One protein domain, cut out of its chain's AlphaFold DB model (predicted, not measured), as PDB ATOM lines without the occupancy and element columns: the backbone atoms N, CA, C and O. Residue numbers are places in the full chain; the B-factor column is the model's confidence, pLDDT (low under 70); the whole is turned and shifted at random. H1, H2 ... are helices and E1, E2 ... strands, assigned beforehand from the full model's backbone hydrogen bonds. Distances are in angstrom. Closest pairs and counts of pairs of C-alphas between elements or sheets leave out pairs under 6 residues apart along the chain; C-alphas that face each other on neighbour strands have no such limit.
ATOM      1  N   ARG A   2       2.244 -42.856  -0.743       88.00
ATOM      2  CA  ARG A   2       2.933 -42.266  -1.920       88.00
ATOM      3  C   ARG A   2       3.150 -40.744  -1.843       88.00
ATOM      4  O   ARG A   2       4.232 -40.275  -2.164       88.00
ATOM      5  N   ILE A   3       2.161 -39.997  -1.347       93.06
ATOM      6  CA  ILE A   3       2.254 -38.533  -1.180       93.06
ATOM      7  C   ILE A   3       3.359 -38.150  -0.183       93.06
ATOM      8  O   ILE A   3       4.131 -37.238  -0.448       93.06
ATOM      9  N   LEU A   4       3.493 -38.895   0.921       93.38
ATOM     10  CA  LEU A   4       4.539 -38.659   1.920       93.38
ATOM     11  C   LEU A   4       5.943 -38.849   1.323       93.38
ATOM     12  O   LEU A   4       6.820 -38.032   1.566       93.38
ATOM     13  N   TYR A   5       6.139 -39.883   0.498       94.44
ATOM     14  CA  TYR A   5       7.408 -40.105  -0.205       94.44
ATOM     15  C   TYR A   5       7.752 -38.968  -1.173       94.44
ATOM     16  O   TYR A   5       8.897 -38.529  -1.208       94.44
ATOM     17  N   ILE A   6       6.768 -38.456  -1.918       95.62
ATOM     18  CA  ILE A   6       6.970 -37.320  -2.831       95.62
ATOM     19  C   ILE A   6       7.391 -36.070  -2.046       95.62
ATOM     20  O   ILE A   6       8.339 -35.393  -2.437       95.62
ATOM     21  N   ILE A   7       6.737 -35.800  -0.911       96.25
ATOM     22  CA  ILE A   7       7.082 -34.673  -0.035       96.25
ATOM     23  C   ILE A   7       8.508 -34.826   0.513       96.25
ATOM     24  O   ILE A   7       9.280 -33.873   0.467       96.25
ATOM     25  N   LEU A   8       8.892 -36.019   0.978       96.44
ATOM     26  CA  LEU A   8      10.242 -36.273   1.495       96.44
ATOM     27  C   LEU A   8      11.326 -36.087   0.424       96.44
ATOM     28  O   LEU A   8      12.357 -35.480   0.705       96.44
ATOM     29  N   ILE A   9      11.085 -36.553  -0.806       96.94
ATOM     30  CA  ILE A   9      12.011 -36.355  -1.931       96.94
ATOM     31  C   ILE A   9      12.137 -34.864  -2.270       96.94
ATOM     32  O   ILE A   9      13.249 -34.381  -2.474       96.94
ATOM     33  N   ALA A  10      11.026 -34.119  -2.282       96.69
ATOM     34  CA  ALA A  10      11.046 -32.679  -2.531       96.69
ATOM     35  C   ALA A  10      11.834 -31.916  -1.450       96.69
ATOM     36  O   ALA A  10      12.650 -31.055  -1.778       96.69
ATOM     37  N   ILE A  11      11.653 -32.271  -0.172       97.62
ATOM     38  CA  ILE A  11      12.407 -31.688   0.948       97.62
ATOM     39  C   ILE A  11      13.900 -32.013   0.825       97.62
ATOM     40  O   ILE A  11      14.731 -31.115   0.940       97.62
ATOM     41  N   ALA A  12      14.257 -33.269   0.545       97.44
ATOM     42  CA  ALA A  12      15.652 -33.670   0.362       97.44
ATOM     43  C   ALA A  12      16.311 -32.940  -0.823       97.44
ATOM     44  O   ALA A  12      17.453 -32.485  -0.717       97.44
ATOM     45  N   GLY A  13      15.578 -32.767  -1.928       97.75
ATOM     46  CA  GLY A  13      16.020 -31.984  -3.081       97.75
ATOM     47  C   GLY A  13      16.272 -30.516  -2.728       97.75
ATOM     48  O   GLY A  13      17.318 -29.974  -3.080       97.75
ATOM     49  N   LEU A  14      15.368 -29.897  -1.964       97.62
ATOM     50  CA  LEU A  14      15.515 -28.513  -1.512       97.62
ATOM     51  C   LEU A  14      16.725 -28.336  -0.585       97.62
ATOM     52  O   LEU A  14      17.515 -27.414  -0.781       97.62
ATOM     53  N   ILE A  15      16.913 -29.236   0.386       97.38
ATOM     54  CA  ILE A  15      18.073 -29.210   1.291       97.38
ATOM     55  C   ILE A  15      19.376 -29.341   0.495       97.38
ATOM     56  O   ILE A  15      20.327 -28.601   0.739       97.38
ATOM     57  N   THR A  16      19.408 -30.243  -0.490       96.69
ATOM     58  CA  THR A  16      20.582 -30.449  -1.350       96.69
ATOM     59  C   THR A  16      20.898 -29.197  -2.170       96.69
ATOM     60  O   THR A  16      22.050 -28.775  -2.223       96.69
ATOM     61  N   LEU A  17      19.881 -28.558  -2.758       96.88
ATOM     62  CA  LEU A  17      20.045 -27.312  -3.509       96.88
ATOM     63  C   LEU A  17      20.614 -26.193  -2.625       96.88
ATOM     64  O   LEU A  17      21.576 -25.531  -3.012       96.88
ATOM     65  N   ILE A  18      20.058 -26.022  -1.424       95.75
ATOM     66  CA  ILE A  18      20.520 -25.026  -0.451       95.75
ATOM     67  C   ILE A  18      21.978 -25.298  -0.058       95.75
ATOM     68  O   ILE A  18      22.797 -24.380  -0.068       95.75
ATOM     69  N   ALA A  19      22.336 -26.553   0.225       94.50
ATOM     70  CA  ALA A  19      23.707 -26.930   0.566       94.50
ATOM     71  C   ALA A  19      24.698 -26.622  -0.570       94.50
ATOM     72  O   ALA A  19      25.781 -26.096  -0.313       94.50
ATOM     73  N   ILE A  20      24.320 -26.888  -1.826       93.69
ATOM     74  CA  ILE A  20      25.135 -26.551  -3.002       93.69
ATOM     75  C   ILE A  20      25.300 -25.029  -3.129       93.69
ATOM     76  O   ILE A  20      26.413 -24.552  -3.346       93.69
ATOM     77  N   MET A  21      24.224 -24.254  -2.953       89.75
ATOM     78  CA  MET A  21      24.301 -22.789  -2.981       89.75
ATOM     79  C   MET A  21      25.251 -22.249  -1.908       89.75
ATOM     80  O   MET A  21      26.128 -21.443  -2.222       89.75
ATOM     81  N   PHE A  22      25.139 -22.731  -0.667       86.81
ATOM     82  CA  PHE A  22      26.054 -22.346   0.409       86.81
ATOM     83  C   PHE A  22      27.495 -22.758   0.118       86.81
ATOM     84  O   PHE A  22      28.403 -21.972   0.368       86.81
ATOM     85  N   TYR A  23      27.721 -23.941  -0.454       86.38
ATOM     86  CA  TYR A  23      29.062 -24.381  -0.834       86.38
ATOM     87  C   TYR A  23      29.729 -23.406  -1.813       86.38
ATOM     88  O   TYR A  23      30.880 -23.021  -1.610       86.38
ATOM     89  N   PHE A  24      29.011 -22.954  -2.847       83.62
ATOM     90  CA  PHE A  24      29.556 -21.991  -3.806       83.62
ATOM     91  C   PHE A  24      29.691 -20.577  -3.233       83.62
ATOM     92  O   PHE A  24      30.648 -19.882  -3.577       83.62
ATOM     93  N   TYR A  25      28.771 -20.157  -2.360       79.12
ATOM     94  CA  TYR A  25      28.792 -18.823  -1.754       79.12
ATOM     95  C   TYR A  25      29.885 -18.671  -0.686       79.12
ATOM     96  O   TYR A  25      30.562 -17.648  -0.630       79.12
ATOM     97  N   LEU A  26      30.096 -19.702   0.137       77.56
ATOM     98  CA  LEU A  26      31.081 -19.699   1.223       77.56
ATOM     99  C   LEU A  26      32.499 -20.038   0.748       77.56
ATOM    100  O   LEU A  26      33.456 -19.909   1.515       77.56
ATOM    101  N   ARG A  27      32.665 -20.483  -0.503       77.00
ATOM    102  CA  ARG A  27      33.986 -20.803  -1.041       77.00
ATOM    103  C   ARG A  27      34.817 -19.530  -1.163       77.00
ATOM    104  O   ARG A  27      34.508 -18.636  -1.946       77.00
ATOM    105  N   VAL A  28      35.931 -19.508  -0.439       74.12
ATOM    106  CA  VAL A  28      36.942 -18.458  -0.564       74.12
ATOM    107  C   VAL A  28      37.453 -18.426  -1.998       74.12
ATOM    108  O   VAL A  28      37.978 -19.423  -2.503       74.12
ATOM    109  N   LYS A  29      37.316 -17.271  -2.647       81.00
ATOM    110  CA  LYS A  29      37.938 -17.015  -3.946       81.00
ATOM    111  C   LYS A  29      39.299 -16.382  -3.694       81.00
ATOM    112  O   LYS A  29      39.390 -15.413  -2.943       81.00
ATOM    113  N   SER A  30      40.337 -16.956  -4.293       84.38
ATOM    114  CA  SER A  30      41.700 -16.429  -4.258       84.38
ATOM    115  C   SER A  30      42.174 -16.233  -5.689       84.38
ATOM    116  O   SER A  30      42.034 -17.152  -6.498       84.38
ATOM    117  N   ILE A  31      42.697 -15.051  -5.992       86.69
ATOM    118  CA  ILE A  31      43.285 -14.705  -7.288       86.69
ATOM    119  C   ILE A  31      44.737 -14.326  -7.028       86.69
ATOM    120  O   ILE A  31      45.012 -13.547  -6.117       86.69
ATOM    121  N   ASP A  32      45.655 -14.906  -7.795       89.81
ATOM    122  CA  ASP A  32      47.062 -14.520  -7.757       89.81
ATOM    123  C   ASP A  32      47.229 -13.170  -8.456       89.81
ATOM    124  O   ASP A  32      46.867 -13.037  -9.622       89.81
ATOM    125  N   VAL A  33      47.758 -12.189  -7.732       86.94
ATOM    126  CA  VAL A  33      47.987 -10.822  -8.224       86.94
ATOM    127  C   VAL A  33      49.457 -10.432  -8.124       86.94
ATOM    128  O   VAL A  33      49.800  -9.256  -8.151       86.94
ATOM    129  N   SER A  34      50.356 -11.412  -8.004       90.06
ATOM    130  CA  SER A  34      51.793 -11.161  -7.820       90.06
ATOM    131  C   SER A  34      52.414 -10.355  -8.970       90.06
ATOM    132  O   SER A  34      53.389  -9.642  -8.762       90.06
ATOM    133  N   ASN A  35      51.826 -10.429 -10.167       89.50
ATOM    134  CA  ASN A  35      52.285  -9.710 -11.360       89.50
ATOM    135  C   ASN A  35      51.586  -8.355 -11.575       89.50
ATOM    136  O   ASN A  35      51.927  -7.638 -12.515       89.50
ATOM    137  N   GLU A  36      50.633  -7.980 -10.721       83.19
ATOM    138  CA  GLU A  36      49.881  -6.728 -10.834       83.19
ATOM    139  C   GLU A  36      50.483  -5.646  -9.926       83.19
ATOM    140  O   GLU A  36      50.927  -5.930  -8.814       83.19
ATOM    141  N   SER A  37      50.504  -4.388 -10.380       80.38
ATOM    142  CA  SER A  37      50.894  -3.256  -9.519       80.38
ATOM    143  C   SER A  37      49.815  -3.027  -8.443       80.38
ATOM    144  O   SER A  37      48.627  -3.165  -8.743       80.38
ATOM    145  N   PRO A  38      50.186  -2.699  -7.188       79.00
ATOM    146  CA  PRO A  38      51.545  -2.420  -6.701       79.00
ATOM    147  C   PRO A  38      52.344  -3.653  -6.246       79.00
ATOM    148  O   PRO A  38      53.496  -3.519  -5.843       79.00
ATOM    149  N   PHE A  39      51.776  -4.860  -6.285       84.94
ATOM    150  CA  PHE A  39      52.437  -6.064  -5.768       84.94
ATOM    151  C   PHE A  39      53.689  -6.437  -6.567       84.94
ATOM    152  O   PHE A  39      54.728  -6.727  -5.974       84.94
ATOM    153  N   SER A  40      53.641  -6.350  -7.894       88.44
ATOM    154  CA  SER A  40      54.787  -6.651  -8.763       88.44
ATOM    155  C   SER A  40      56.009  -5.763  -8.504       88.44
ATOM    156  O   SER A  40      57.136  -6.137  -8.824       88.44
ATOM    157  N   GLU A  41      55.818  -4.603  -7.872       87.94
ATOM    158  CA  GLU A  41      56.904  -3.698  -7.503       87.94
ATOM    159  C   GLU A  41      57.683  -4.173  -6.273       87.94
ATOM    160  O   GLU A  41      58.785  -3.677  -6.044       87.94
ATOM    161  N   VAL A  42      57.155  -5.122  -5.499       88.31
ATOM    162  CA  VAL A  42      57.755  -5.600  -4.241       88.31
ATOM    163  C   VAL A  42      58.028  -7.108  -4.220       88.31
ATOM    164  O   VAL A  42      58.825  -7.567  -3.401       88.31
ATOM    165  N   ILE A  43      57.408  -7.877  -5.120       92.31
ATOM    166  CA  ILE A  43      57.615  -9.326  -5.255       92.31
ATOM    167  C   ILE A  43      59.059  -9.641  -5.669       92.31
ATOM    168  O   ILE A  43      59.646  -8.960  -6.506       92.31
ATOM    169  N   ASP A  44      59.634 -10.662  -5.031       93.50
ATOM    170  CA  ASP A  44      60.998 -11.176  -5.194       93.50
ATOM    171  C   ASP A  44      62.119 -10.142  -5.004       93.50
ATOM    172  O   ASP A  44      63.289 -10.394  -5.306       93.50
ATOM    173  N   LYS A  45      61.793  -8.979  -4.430       92.31
ATOM    174  CA  LYS A  45      62.777  -7.977  -4.031       92.31
ATOM    175  C   LYS A  45      63.213  -8.201  -2.592       92.31
ATOM    176  O   LYS A  45      62.416  -8.539  -1.718       92.31
ATOM    177  N   LYS A  46      64.499  -7.952  -2.343       92.81
ATOM    178  CA  LYS A  46      65.043  -7.904  -0.988       92.81
ATOM    179  C   LYS A  46      64.600  -6.601  -0.330       92.81
ATOM    180  O   LYS A  46      65.066  -5.528  -0.705       92.81
ATOM    181  N   LEU A  47      63.715  -6.719   0.647       91.38
ATOM    182  CA  LEU A  47      63.185  -5.620   1.442       91.38
ATOM    183  C   LEU A  47      63.786  -5.654   2.847       91.38
ATOM    184  O   LEU A  47      64.355  -6.662   3.274       91.38
ATOM    185  N   ILE A  48      63.677  -4.539   3.561       89.81
ATOM    186  CA  ILE A  48      64.167  -4.392   4.931       89.81
ATOM    187  C   ILE A  48      62.989  -3.989   5.811       89.81
ATOM    188  O   ILE A  48      62.167  -3.164   5.417       89.81
ATOM    189  N   LEU A  49      62.881  -4.597   6.992       86.75
ATOM    190  CA  LEU A  49      61.893  -4.172   7.975       86.75
ATOM    191  C   LEU A  49      62.205  -2.763   8.469       86.75
ATOM    192  O   LEU A  49      63.284  -2.519   9.010       86.75
ATOM    193  N   GLU A  50      61.227  -1.868   8.376       86.31
ATOM    194  CA  GLU A  50      61.362  -0.489   8.850       86.31
ATOM    195  C   GLU A  50      60.968  -0.305  10.318       86.31
ATOM    196  O   GLU A  50      61.176   0.770  10.888       86.31
ATOM    197  N   ARG A  51      60.448  -1.357  10.955       80.94
ATOM    198  CA  ARG A  51      60.084  -1.387  12.373       80.94
ATOM    199  C   ARG A  51      60.164  -2.800  12.947       80.94
ATOM    200  O   ARG A  51      60.257  -3.768  12.193       80.94
ATOM    201  N   ASP A  52      60.118  -2.892  14.271       82.38
ATOM    202  CA  ASP A  52      60.003  -4.169  14.964       82.38
ATOM    203  C   ASP A  52      58.644  -4.811  14.653       82.38
ATOM    204  O   ASP A  52      57.617  -4.134  14.565       82.38
ATOM    205  N   VAL A  53      58.643  -6.128  14.469       79.38
ATOM    206  CA  VAL A  53      57.428  -6.895  14.210       79.38
ATOM    207  C   VAL A  53      57.370  -8.129  15.097       79.38
ATOM    208  O   VAL A  53      58.385  -8.739  15.431       79.38
ATOM    209  N   PHE A  54      56.163  -8.525  15.469       76.94
ATOM    210  CA  PHE A  54      55.921  -9.625  16.386       76.94
ATOM    211  C   PHE A  54      55.525 -10.872  15.613       76.94
ATOM    212  O   PHE A  54      54.583 -10.857  14.816       76.94
ATOM    213  N   LEU A  55      56.225 -11.974  15.880       73.75
ATOM    214  CA  LEU A  55      55.815 -13.285  15.408       73.75
ATOM    215  C   LEU A  55      54.785 -13.853  16.357       73.75
ATOM    216  O   LEU A  55      55.015 -14.024  17.556       73.75
ATOM    217  N   ILE A  56      53.646 -14.184  15.781       71.44
ATOM    218  CA  ILE A  56      52.497 -14.629  16.530       71.44
ATOM    219  C   ILE A  56      52.183 -16.087  16.215       71.44
ATOM    220  O   ILE A  56      52.037 -16.479  15.059       71.44
ATOM    221  N   ARG A  57      51.979 -16.895  17.258       66.44
ATOM    222  CA  ARG A  57      51.378 -18.221  17.113       66.44
ATOM    223  C   ARG A  57      49.912 -18.151  17.497       66.44
ATOM    224  O   ARG A  57      49.567 -17.915  18.656       66.44
ATOM    225  N   ASN A  58      49.069 -18.416  16.506       63.03
ATOM    226  CA  ASN A  58      47.660 -18.668  16.727       63.03
ATOM    227  C   ASN A  58      47.502 -20.083  17.323       63.03
ATOM    228  O   ASN A  58      47.937 -21.064  16.714       63.03
ATOM    229  N   ASN A  59      46.951 -20.170  18.537       60.34
ATOM    230  CA  ASN A  59      46.669 -21.437  19.221       60.34
ATOM    231  C   ASN A  59      45.178 -21.817  19.180       60.34
ATOM    232  O   ASN A  59      44.806 -22.801  19.818       60.34
ATOM    233  N   THR A  60      44.349 -21.078  18.436       57.12
ATOM    234  CA  THR A  60      42.908 -21.309  18.348       57.12
ATOM    235  C   THR A  60      42.617 -22.696  17.753       57.12
ATOM    236  O   THR A  60      43.082 -23.007  16.646       57.12
ATOM    237  N   PRO A  61      41.842 -23.552  18.447       46.84
ATOM    238  CA  PRO A  61      41.467 -24.872  17.952       46.84
ATOM    239  C   PRO A  61      40.751 -24.785  16.596       46.84
ATOM    240  O   PRO A  61      39.809 -24.018  16.431       46.84
ATOM    241  N   GLY A  62      41.181 -25.585  15.615       46.78
ATOM    242  CA  GLY A  62      40.577 -25.624  14.273       46.78
ATOM    243  C   GLY A  62      41.288 -24.774  13.214       46.78
ATOM    244  O   GLY A  62      41.099 -25.012  12.023       46.78
ATOM    245  N   PHE A  63      42.187 -23.873  13.611       49.56
ATOM    246  CA  PHE A  63      43.174 -23.298  12.700       49.56
ATOM    247  C   PHE A  63      44.423 -24.185  12.733       49.56
ATOM    248  O   PHE A  63      44.957 -24.490  13.798       49.56
ATOM    249  N   TYR A  64      44.878 -24.668  11.569       44.03
ATOM    250  CA  TYR A  64      46.135 -25.420  11.484       44.03
ATOM    251  C   TYR A  64      47.247 -24.624  12.182       44.03
ATOM    252  O   TYR A  64      47.304 -23.406  11.998       44.03
ATOM    253  N   LYS A  65      48.131 -25.319  12.928       46.75
ATOM    254  CA  LYS A  65      49.398 -24.819  13.511       46.75
ATOM    255  C   LYS A  65      50.323 -24.273  12.409       46.75
ATOM    256  O   LYS A  65      51.380 -24.828  12.123       46.75
ATOM    257  N   SER A  66      49.887 -23.230  11.728       44.88
ATOM    258  CA  SER A  66      50.582 -22.582  10.638       44.88
ATOM    259  C   SER A  66      51.295 -21.371  11.209       44.88
ATOM    260  O   SER A  66      50.766 -20.622  12.029       44.88
ATOM    261  N   ILE A  67      52.568 -21.295  10.859       50.47
ATOM    262  CA  ILE A  67      53.546 -20.376  11.413       50.47
ATOM    263  C   ILE A  67      53.175 -18.934  11.042       50.47
ATOM    264  O   ILE A  67      52.933 -18.622   9.878       50.47
ATOM    265  N   SER A  68      53.149 -18.111  12.089       57.22
ATOM    266  CA  SER A  68      53.505 -16.695  12.147       57.22
ATOM    267  C   SER A  68      52.807 -15.731  11.194       57.22
ATOM    268  O   SER A  68      53.350 -15.320  10.169       57.22
ATOM    269  N   THR A  69      51.637 -15.256  11.622       60.47
ATOM    270  CA  THR A  69      51.208 -13.902  11.251       60.47
ATOM    271  C   THR A  69      52.207 -12.920  11.858       60.47
ATOM    272  O   THR A  69      52.573 -13.049  13.028       60.47
ATOM    273  N   VAL A  70      52.674 -11.976  11.052       61.62
ATOM    274  CA  VAL A  70      53.536 -10.882  11.504       61.62
ATOM    275  C   VAL A  70      52.629  -9.708  11.830       61.62
ATOM    276  O   VAL A  70      51.875  -9.293  10.955       61.62
ATOM    277  N   VAL A  71      52.681  -9.195  13.061       63.84
ATOM    278  CA  VAL A  71      51.967  -7.965  13.447       63.84
ATOM    279  C   VAL A  71      52.924  -6.864  13.860       63.84
ATOM    280  O   VAL A  71      54.021  -7.148  14.334       63.84
ATOM    281  N   ASP A  72      52.527  -5.615  13.655       60.78
ATOM    282  CA  ASP A  72      53.227  -4.454  14.192       60.78
ATOM    283  C   ASP A  72      52.737  -4.119  15.611       60.78
ATOM    284  O   ASP A  72      51.837  -4.768  16.149       60.78
ATOM    285  N   GLU A  73      53.363  -3.113  16.229       54.94
ATOM    286  CA  GLU A  73      53.046  -2.628  17.583       54.94
ATOM    287  C   GLU A  73      51.593  -2.158  17.738       54.94
ATOM    288  O   GLU A  73      51.030  -2.243  18.827       54.94
ATOM    289  N   GLU A  74      50.961  -1.722  16.648       53.50
ATOM    290  CA  GLU A  74      49.572  -1.250  16.627       53.50
ATOM    291  C   GLU A  74      48.563  -2.399  16.447       53.50
ATOM    292  O   GLU A  74      47.349  -2.184  16.474       53.50
ATOM    293  N   GLY A  75      49.040  -3.639  16.271       49.91
ATOM    294  CA  GLY A  75      48.197  -4.813  16.057       49.91
ATOM    295  C   GLY A  75      47.376  -4.740  14.768       49.91
ATOM    296  O   GLY A  75      46.369  -5.437  14.635       49.91
ATOM    297  N   LEU A  76      47.783  -3.899  13.811       52.19
ATOM    298  CA  LEU A  76      46.992  -3.585  12.619       52.19
ATOM    299  C   LEU A  76      47.032  -4.696  11.568       52.19
ATOM    300  O   LEU A  76      46.166  -4.759  10.692       52.19
ATOM    301  N   ILE A  77      47.984  -5.622  11.683       52.41
ATOM    302  CA  ILE A  77      48.257  -6.663  10.686       52.41
ATOM    303  C   ILE A  77      47.501  -7.974  10.994       52.41
ATOM    304  O   ILE A  77      48.029  -9.082  10.908       52.41
ATOM    305  N   GLY A  78      46.216  -7.854  11.328       49.28
ATOM    306  CA  GLY A  78      45.285  -8.976  11.507       49.28
ATOM    307  C   GLY A  78      44.648  -9.036  12.901       49.28
ATOM    308  O   GLY A  78      45.181  -8.467  13.845       49.28
ATOM    309  N   PRO A  79      43.491  -9.710  13.054       45.66
ATOM    310  CA  PRO A  79      42.836  -9.819  14.351       45.66
ATOM    311  C   PRO A  79      43.707 -10.648  15.299       45.66
ATOM    312  O   PRO A  79      43.869 -11.856  15.116       45.66
ATOM    313  N   ILE A  80      44.273  -9.988  16.305       53.00
ATOM    314  CA  ILE A  80      44.907 -10.640  17.446       53.00
ATOM    315  C   ILE A  80      43.769 -11.173  18.325       53.00
ATOM    316  O   ILE A  80      43.077 -10.409  18.993       53.00
ATOM    317  N   ASP A  81      43.531 -12.484  18.285       55.66
ATOM    318  CA  ASP A  81      42.605 -13.151  19.209       55.66
ATOM    319  C   ASP A  81      43.216 -13.208  20.624       55.66
ATOM    320  O   ASP A  81      44.436 -13.184  20.782       55.66
ATOM    321  N   LYS A  82      42.406 -13.343  21.673       52.66
ATOM    322  CA  LYS A  82      42.869 -13.480  23.064       52.66
ATOM    323  C   LYS A  82      43.740 -14.722  23.291       52.66
ATOM    324  O   LYS A  82      44.528 -14.752  24.232       52.66
ATOM    325  N   GLU A  83      43.622 -15.735  22.433       56.91
ATOM    326  CA  GLU A  83      44.417 -16.976  22.485       56.91
ATOM    327  C   GLU A  83      45.769 -16.872  21.757       56.91
ATOM    328  O   GLU A  83      46.574 -17.814  21.723       56.91
ATOM    329  N   THR A  84      46.030 -15.706  21.176       63.16
ATOM    330  CA  THR A  84      47.220 -15.404  20.400       63.16
ATOM    331  C   THR A  84      48.419 -15.210  21.319       63.16
ATOM    332  O   THR A  84      48.435 -14.308  22.155       63.16
ATOM    333  N   LYS A  85      49.455 -16.045  21.172       62.78
ATOM    334  CA  LYS A  85      50.701 -15.889  21.935       62.78
ATOM    335  C   LYS A  85      51.779 -15.260  21.065       62.78
ATOM    336  O   LYS A  85      52.091 -15.778  19.991       62.78
ATOM    337  N   MET A  86      52.371 -14.177  21.565       68.62
ATOM    338  CA  MET A  86      53.618 -13.637  21.035       68.62
ATOM    339  C   MET A  86      54.720 -14.681  21.240       68.62
ATOM    340  O   MET A  86      54.909 -15.181  22.349       68.62
ATOM    341  N   VAL A  87      55.382 -15.064  20.154       70.56
ATOM    342  CA  VAL A  87      56.440 -16.083  20.153       70.56
ATOM    343  C   VAL A  87      57.808 -15.431  20.155       70.56
ATOM    344  O   VAL A  87      58.698 -15.911  20.850       70.56
ATOM    345  N   ASP A  88      57.973 -14.376  19.361       72.69
ATOM    346  CA  ASP A  88      59.260 -13.723  19.161       72.69
ATOM    347  C   ASP A  88      59.078 -12.294  18.630       72.69
ATOM    348  O   ASP A  88      58.005 -11.941  18.125       72.69
ATOM    349  N   ILE A  89      60.139 -11.496  18.721       81.00
ATOM    350  CA  ILE A  89      60.224 -10.140  18.175       81.00
ATOM    351  C   ILE A  89      61.312 -10.130  17.107       81.00
ATOM    352  O   ILE A  89      62.483 -10.372  17.394       81.00
ATOM    353  N   ILE A  90      60.935  -9.800  15.877       83.12
ATOM    354  CA  ILE A  90      61.872  -9.601  14.778       83.12
ATOM    355  C   ILE A  90      62.193  -8.118  14.685       83.12
ATOM    356  O   ILE A  90      61.301  -7.279  14.569       83.12
ATOM    357  N   LYS A  91      63.482  -7.802  14.766       87.12
ATOM    358  CA  LYS A  91      63.958  -6.427  14.859       87.12
ATOM    359  C   LYS A  91      63.926  -5.702  13.520       87.12
ATOM    360  O   LYS A  91      64.161  -6.309  12.466       87.12
ATOM    361  N   LYS A  92      63.707  -4.385  13.583       88.81
ATOM    362  CA  LYS A  92      63.969  -3.446  12.486       88.81
ATOM    363  C   LYS A  92      65.334  -3.746  11.856       88.81
ATOM    364  O   LYS A  92      66.293  -4.070  12.553       88.81
ATOM    365  N   GLY A  93      65.425  -3.634  10.533       88.06
ATOM    366  CA  GLY A  93      66.641  -3.937   9.780       88.06
ATOM    367  C   GLY A  93      66.741  -5.389   9.308       88.06
ATOM    368  O   GLY A  93      67.600  -5.695   8.483       88.06
ATOM    369  N   THR A  94      65.857  -6.284   9.767       89.25
ATOM    370  CA  THR A  94      65.842  -7.673   9.285       89.25
ATOM    371  C   THR A  94      65.444  -7.710   7.804       89.25
ATOM    372  O   THR A  94      64.399  -7.157   7.442       89.25
ATOM    373  N   PRO A  95      66.243  -8.347   6.929       92.31
ATOM    374  CA  PRO A  95      65.896  -8.480   5.525       92.31
ATOM    375  C   PRO A  95      64.786  -9.513   5.321       92.31
ATOM    376  O   PRO A  95      64.695 -10.509   6.039       92.31
ATOM    377  N   PHE A  96      63.963  -9.314   4.301       90.19
ATOM    378  CA  PHE A  96      62.907 -10.250   3.933       90.19
ATOM    379  C   PHE A  96      62.595 -10.176   2.439       90.19
ATOM    380  O   PHE A  96      63.011  -9.243   1.753       90.19
ATOM    381  N   THR A  97      61.868 -11.172   1.947       92.31
ATOM    382  CA  THR A  97      61.430 -11.246   0.551       92.31
ATOM    383  C   THR A  97      59.949 -11.587   0.508       92.31
ATOM    384  O   THR A  97      59.512 -12.503   1.208       92.31
ATOM    385  N   ILE A  98      59.170 -10.876  -0.305       91.19
ATOM    386  CA  ILE A  98      57.773 -11.228  -0.589       91.19
ATOM    387  C   ILE A  98      57.769 -12.119  -1.824       91.19
ATOM    388  O   ILE A  98      58.304 -11.731  -2.849       91.19
ATOM    389  N   GLN A  99      57.178 -13.304  -1.731       93.12
ATOM    390  CA  GLN A  99      57.205 -14.297  -2.809       93.12
ATOM    391  C   GLN A  99      55.889 -14.375  -3.577       93.12
ATOM    392  O   GLN A  99      55.850 -14.852  -4.704       93.12
ATOM    393  N   LYS A 100      54.782 -13.976  -2.943       92.62
ATOM    394  CA  LYS A 100      53.458 -14.064  -3.556       92.62
ATOM    395  C   LYS A 100      52.501 -13.033  -2.987       92.62
ATOM    396  O   LYS A 100      52.527 -12.780  -1.780       92.62
ATOM    397  N   ALA A 101      51.617 -12.528  -3.838       88.62
ATOM    398  CA  ALA A 101      50.451 -11.748  -3.462       88.62
ATOM    399  C   ALA A 101      49.165 -12.392  -4.001       88.62
ATOM    400  O   ALA A 101      49.094 -12.838  -5.144       88.62
ATOM    401  N   GLU A 102      48.127 -12.437  -3.172       88.31
ATOM    402  CA  GLU A 102      46.809 -12.951  -3.533       88.31
ATOM    403  C   GLU A 102      45.720 -11.977  -3.084       88.31
ATOM    404  O   GLU A 102      45.726 -11.529  -1.938       88.31
ATOM    405  N   ILE A 103      44.727 -11.715  -3.931       84.12
ATOM    406  CA  ILE A 103      43.475 -11.102  -3.485       84.12
ATOM    407  C   ILE A 103      42.536 -12.214  -3.041       84.12
ATOM    408  O   ILE A 103      42.204 -13.117  -3.813       84.12
ATOM    409  N   ARG A 104      42.072 -12.135  -1.793       82.75
ATOM    410  CA  ARG A 104      41.088 -13.061  -1.230       82.75
ATOM    411  C   ARG A 104      39.766 -12.361  -0.999       82.75
ATOM    412  O   ARG A 104      39.712 -11.334  -0.329       82.75
ATOM    413  N   SER A 105      38.694 -12.974  -1.488       78.25
ATOM    414  CA  SER A 105      37.322 -12.527  -1.264       78.25
ATOM    415  C   SER A 105      36.558 -13.569  -0.452       78.25
ATOM    416  O   SER A 105      36.527 -14.752  -0.809       78.25
ATOM    417  N   HIS A 106      35.983 -13.130   0.669       69.62
ATOM    418  CA  HIS A 106      35.191 -13.954   1.584       69.62
ATOM    419  C   HIS A 106      33.763 -13.418   1.661       69.62
ATOM    420  O   HIS A 106      33.426 -12.803   2.667       69.62
ATOM    421  N   GLY A 107      32.936 -13.628   0.630       62.75
ATOM    422  CA  GLY A 107      31.520 -13.225   0.644       62.75
ATOM    423  C   GLY A 107      31.292 -11.854   1.310       62.75
ATOM    424  O   GLY A 107      31.772 -10.837   0.818       62.75
ATOM    425  N   GLU A 108      30.640 -11.852   2.479       51.25
ATOM    426  CA  GLU A 108      30.324 -10.655   3.283       51.25
ATOM    427  C   GLU A 108      31.497 -10.047   4.078       51.25
ATOM    428  O   GLU A 108      31.471  -8.865   4.408       51.25
ATOM    429  N   SER A 109      32.551 -10.811   4.383       55.31
ATOM    430  CA  SER A 109      33.700 -10.348   5.191       55.31
ATOM    431  C   SER A 109      34.688  -9.462   4.417       55.31
ATOM    432  O   SER A 109      35.693  -9.009   4.974       55.31
ATOM    433  N   GLY A 110      34.395  -9.191   3.144       66.50
ATOM    434  CA  GLY A 110      35.141  -8.277   2.291       66.50
ATOM    435  C   GLY A 110      36.278  -8.928   1.502       66.50
ATOM    436  O   GLY A 110      36.563 -10.126   1.599       66.50
ATOM    437  N   THR A 111      36.920  -8.089   0.693       74.62
ATOM    438  CA  THR A 111      38.048  -8.440  -0.172       74.62
ATOM    439  C   THR A 111      39.322  -7.795   0.379       74.62
ATOM    440  O   THR A 111      39.318  -6.620   0.754       74.62
ATOM    441  N   TYR A 112      40.409  -8.556   0.468       77.69
ATOM    442  CA  TYR A 112      41.689  -8.074   0.987       77.69
ATOM    443  C   TYR A 112      42.863  -8.658   0.206       77.69
ATOM    444  O   TYR A 112      42.771  -9.767  -0.324       77.69
ATOM    445  N   GLY A 113      43.965  -7.915   0.159       79.50
ATOM    446  CA  GLY A 113      45.237  -8.417  -0.345       79.50
ATOM    447  C   GLY A 113      45.967  -9.192   0.748       79.50
ATOM    448  O   GLY A 113      45.954  -8.821   1.925       79.50
ATOM    449  N   LEU A 114      46.574 -10.309   0.377       82.88
ATOM    450  CA  LEU A 114      47.391 -11.149   1.235       82.88
ATOM    451  C   LEU A 114      48.749 -11.324   0.570       82.88
ATOM    452  O   LEU A 114      48.837 -11.887  -0.516       82.88
ATOM    453  N   ILE A 115      49.803 -10.901   1.249       85.06
ATOM    454  CA  ILE A 115      51.178 -11.168   0.845       85.06
ATOM    455  C   ILE A 115      51.757 -12.307   1.673       85.06
ATOM    456  O   ILE A 115      51.458 -12.470   2.861       85.06
ATOM    457  N   THR A 116      52.599 -13.107   1.037       87.75
ATOM    458  CA  THR A 116      53.340 -14.187   1.682       87.75
ATOM    459  C   THR A 116      54.802 -14.104   1.298       87.75
ATOM    460  O   THR A 116      55.129 -13.771   0.157       87.75
ATOM    461  N   GLY A 117      55.680 -14.394   2.248       88.88
ATOM    462  CA  GLY A 117      57.108 -14.216   2.054       88.88
ATOM    463  C   GLY A 117      57.946 -14.923   3.102       88.88
ATOM    464  O   GLY A 117      57.449 -15.754   3.865       88.88
ATOM    465  N   ILE A 118      59.228 -14.577   3.129       89.12
ATOM    466  CA  ILE A 118      60.235 -15.148   4.019       89.12
ATOM    467  C   ILE A 118      61.008 -14.017   4.697       89.12
ATOM    468  O   ILE A 118      61.599 -13.180   4.021       89.12
ATOM    469  N   LEU A 119      61.029 -14.019   6.030       87.31
ATOM    470  CA  LEU A 119      61.932 -13.216   6.855       87.31
ATOM    471  C   LEU A 119      63.277 -13.936   6.973       87.31
ATOM    472  O   LEU A 119      63.317 -15.116   7.327       87.31
ATOM    473  N   HIS A 120      64.374 -13.233   6.720       90.00
ATOM    474  CA  HIS A 120      65.729 -13.772   6.779       90.00
ATOM    475  C   HIS A 120      66.393 -13.353   8.092       90.00
ATOM    476  O   HIS A 120      67.065 -12.324   8.166       90.00
ATOM    477  N   THR A 121      66.182 -14.137   9.151       85.31
ATOM    478  CA  THR A 121      66.856 -13.913  10.440       85.31
ATOM    479  C   THR A 121      68.236 -14.567  10.446       85.31
ATOM    480  O   THR A 121      68.498 -15.480   9.665       85.31
ATOM    481  N   GLU A 122      69.102 -14.173  11.381       84.00
ATOM    482  CA  GLU A 122      70.430 -14.786  11.552       84.00
ATOM    483  C   GLU A 122      70.368 -16.299  11.818       84.00
ATOM    484  O   GLU A 122      71.282 -17.038  11.463       84.00
ATOM    485  N   LYS A 123      69.285 -16.769  12.449       80.31
ATOM    486  CA  LYS A 123      69.135 -18.168  12.870       80.31
ATOM    487  C   LYS A 123      68.436 -19.027  11.821       80.31
ATOM    488  O   LYS A 123      68.753 -20.203  11.684       80.31
ATOM    489  N   HIS A 124      67.429 -18.469  11.149       82.75
ATOM    490  CA  HIS A 124      66.558 -19.214  10.243       82.75
ATOM    491  C   HIS A 124      65.713 -18.306   9.346       82.75
ATOM    492  O   HIS A 124      65.399 -17.160   9.674       82.75
ATOM    493  N   ASN A 125      65.288 -18.876   8.224       86.31
ATOM    494  CA  ASN A 125      64.286 -18.288   7.352       86.31
ATOM    495  C   ASN A 125      62.888 -18.593   7.901       86.31
ATOM    496  O   ASN A 125      62.540 -19.759   8.093       86.31
ATOM    497  N   ILE A 126      62.090 -17.554   8.147       82.38
ATOM    498  CA  ILE A 126      60.762 -17.676   8.754       82.38
ATOM    499  C   ILE A 126      59.713 -17.323   7.703       82.38
ATOM    500  O   ILE A 126      59.667 -16.169   7.268       82.38
ATOM    501  N   PRO A 127      58.860 -18.271   7.278       84.25
ATOM    502  CA  PRO A 127      57.757 -17.940   6.392       84.25
ATOM    503  C   PRO A 127      56.758 -17.052   7.137       84.25
ATOM    504  O   PRO A 127      56.441 -17.308   8.300       84.25
ATOM    505  N   PHE A 128      56.241 -16.036   6.457       78.81
ATOM    506  CA  PHE A 128      55.223 -15.152   7.006       78.81
ATOM    507  C   PHE A 128      54.061 -14.945   6.044       78.81
ATOM    508  O   PHE A 128      54.173 -15.129   4.826       78.81
ATOM    509  N   LYS A 129      52.933 -14.527   6.619       79.12
ATOM    510  CA  LYS A 129      51.771 -14.036   5.882       79.12
ATOM    511  C   LYS A 129      51.290 -12.733   6.500       79.12
ATOM    512  O   LYS A 129      51.209 -12.624   7.721       79.12
ATOM    513  N   GLN A 130      50.938 -11.783   5.648       77.25
ATOM    514  CA  GLN A 130      50.447 -10.474   6.053       77.25
ATOM    515  C   GLN A 130      49.277 -10.061   5.161       77.25
ATOM    516  O   GLN A 130      49.316 -10.240   3.946       77.25
ATOM    517  N   ARG A 131      48.233  -9.476   5.759       78.00
ATOM    518  CA  ARG A 131      47.240  -8.725   4.985       78.00
ATOM    519  C   ARG A 131      47.850  -7.394   4.569       78.00
ATOM    520  O   ARG A 131      48.363  -6.668   5.414       78.00
ATOM    521  N   TRP A 132      47.788  -7.089   3.285       76.31
ATOM    522  CA  TRP A 132      48.289  -5.838   2.746       76.31
ATOM    523  C   TRP A 132      47.341  -5.353   1.657       76.31
ATOM    524  O   TRP A 132      47.152  -6.015   0.639       76.31
ATOM    525  N   GLY A 133      46.695  -4.222   1.932       69.06
ATOM    526  CA  GLY A 133      45.589  -3.716   1.131       69.06
ATOM    527  C   GLY A 133      44.227  -4.244   1.585       69.06
ATOM    528  O   GLY A 133      44.021  -5.446   1.792       69.06
TER     529      GLY A 133
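Overview. This is residues 2 to 133 of the 176 residues of an uncharacterized protein of Maribacter sp (UniProt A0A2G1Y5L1). What is the shape? A long helix, H1, sticks out with its residues 2 to 24 from a body of two sheets partly face to face, their strands crossed. The larger sheet, E1 E2 E6 E7 E8, is branched and strongly twisted, and the smaller, E4 E3 E5, covers part of it. What builds it? The printed part has 132 residues, with H1 and then eight named strands, E1 to E8; the class is mixed, and both sheets are antiparallel. How large is it? It is only just loose, close to extended, with a radius of gyration of the C-alphas of 20.8 A and spans of 75 by 35 by 25 A.

Along the chain. Where is the helix? H1, residues 2 to 26, measures 36.2 A from C-alpha 2 at (2.933, -42.266, -1.920) to C-alpha 26. Which strands follow? E1 is residues 29 to 32, E2 46 to 48, E3 53 to 57, E4 69 to 71 and E5 85 to 90. E6, 95 to 105, measures 29.6 A, E7, 111 to 120, 29.0 A, and E8, 125 to 133, 24.5 A to C-alpha 133 at (45.589, -3.716, 1.131).

Arrangement. What is beside E6? E1, with N 31 and O 103 3.0 A apart, and E2, with N 47 and O 96 2.8 A apart, lie on one side of E6, which bends by 55 degrees at residue 99. E7 lies on the other side, and E6 E7 E8 form a meander, each strand the antiparallel neighbour of the one before, with N 114 and O 102 2.8 A and N 117 and O 128 3.1 A apart. What of the smaller sheet? Inner strand E3 has N 54 2.8 A from O 71 of E4, its hairpin partner, and N 55 2.9 A from O 88 of E5. How do the sheets stand? They form a sandwich, two sheets face to face, with strands at 67 degrees; the closest C-alphas of E4 and E8, Thr 69 and Lys 129, are 5.4 A apart. And H1? It is not on either sheet, and every O i to N i+4 pair in it is within hydrogen-bond range.

Size, cuts and confidence. How far does it reach? The two C-alphas farthest apart, of Arg 2 and Gly 93, are 75.3 A apart. Is it whole? The printed part has no cut; the links E1 to E2, E3 to E4 and E4 to E5 are long. Where is confidence low? The pLDDT is under 70 in residues 57 to 86, 106 to 110 and 133.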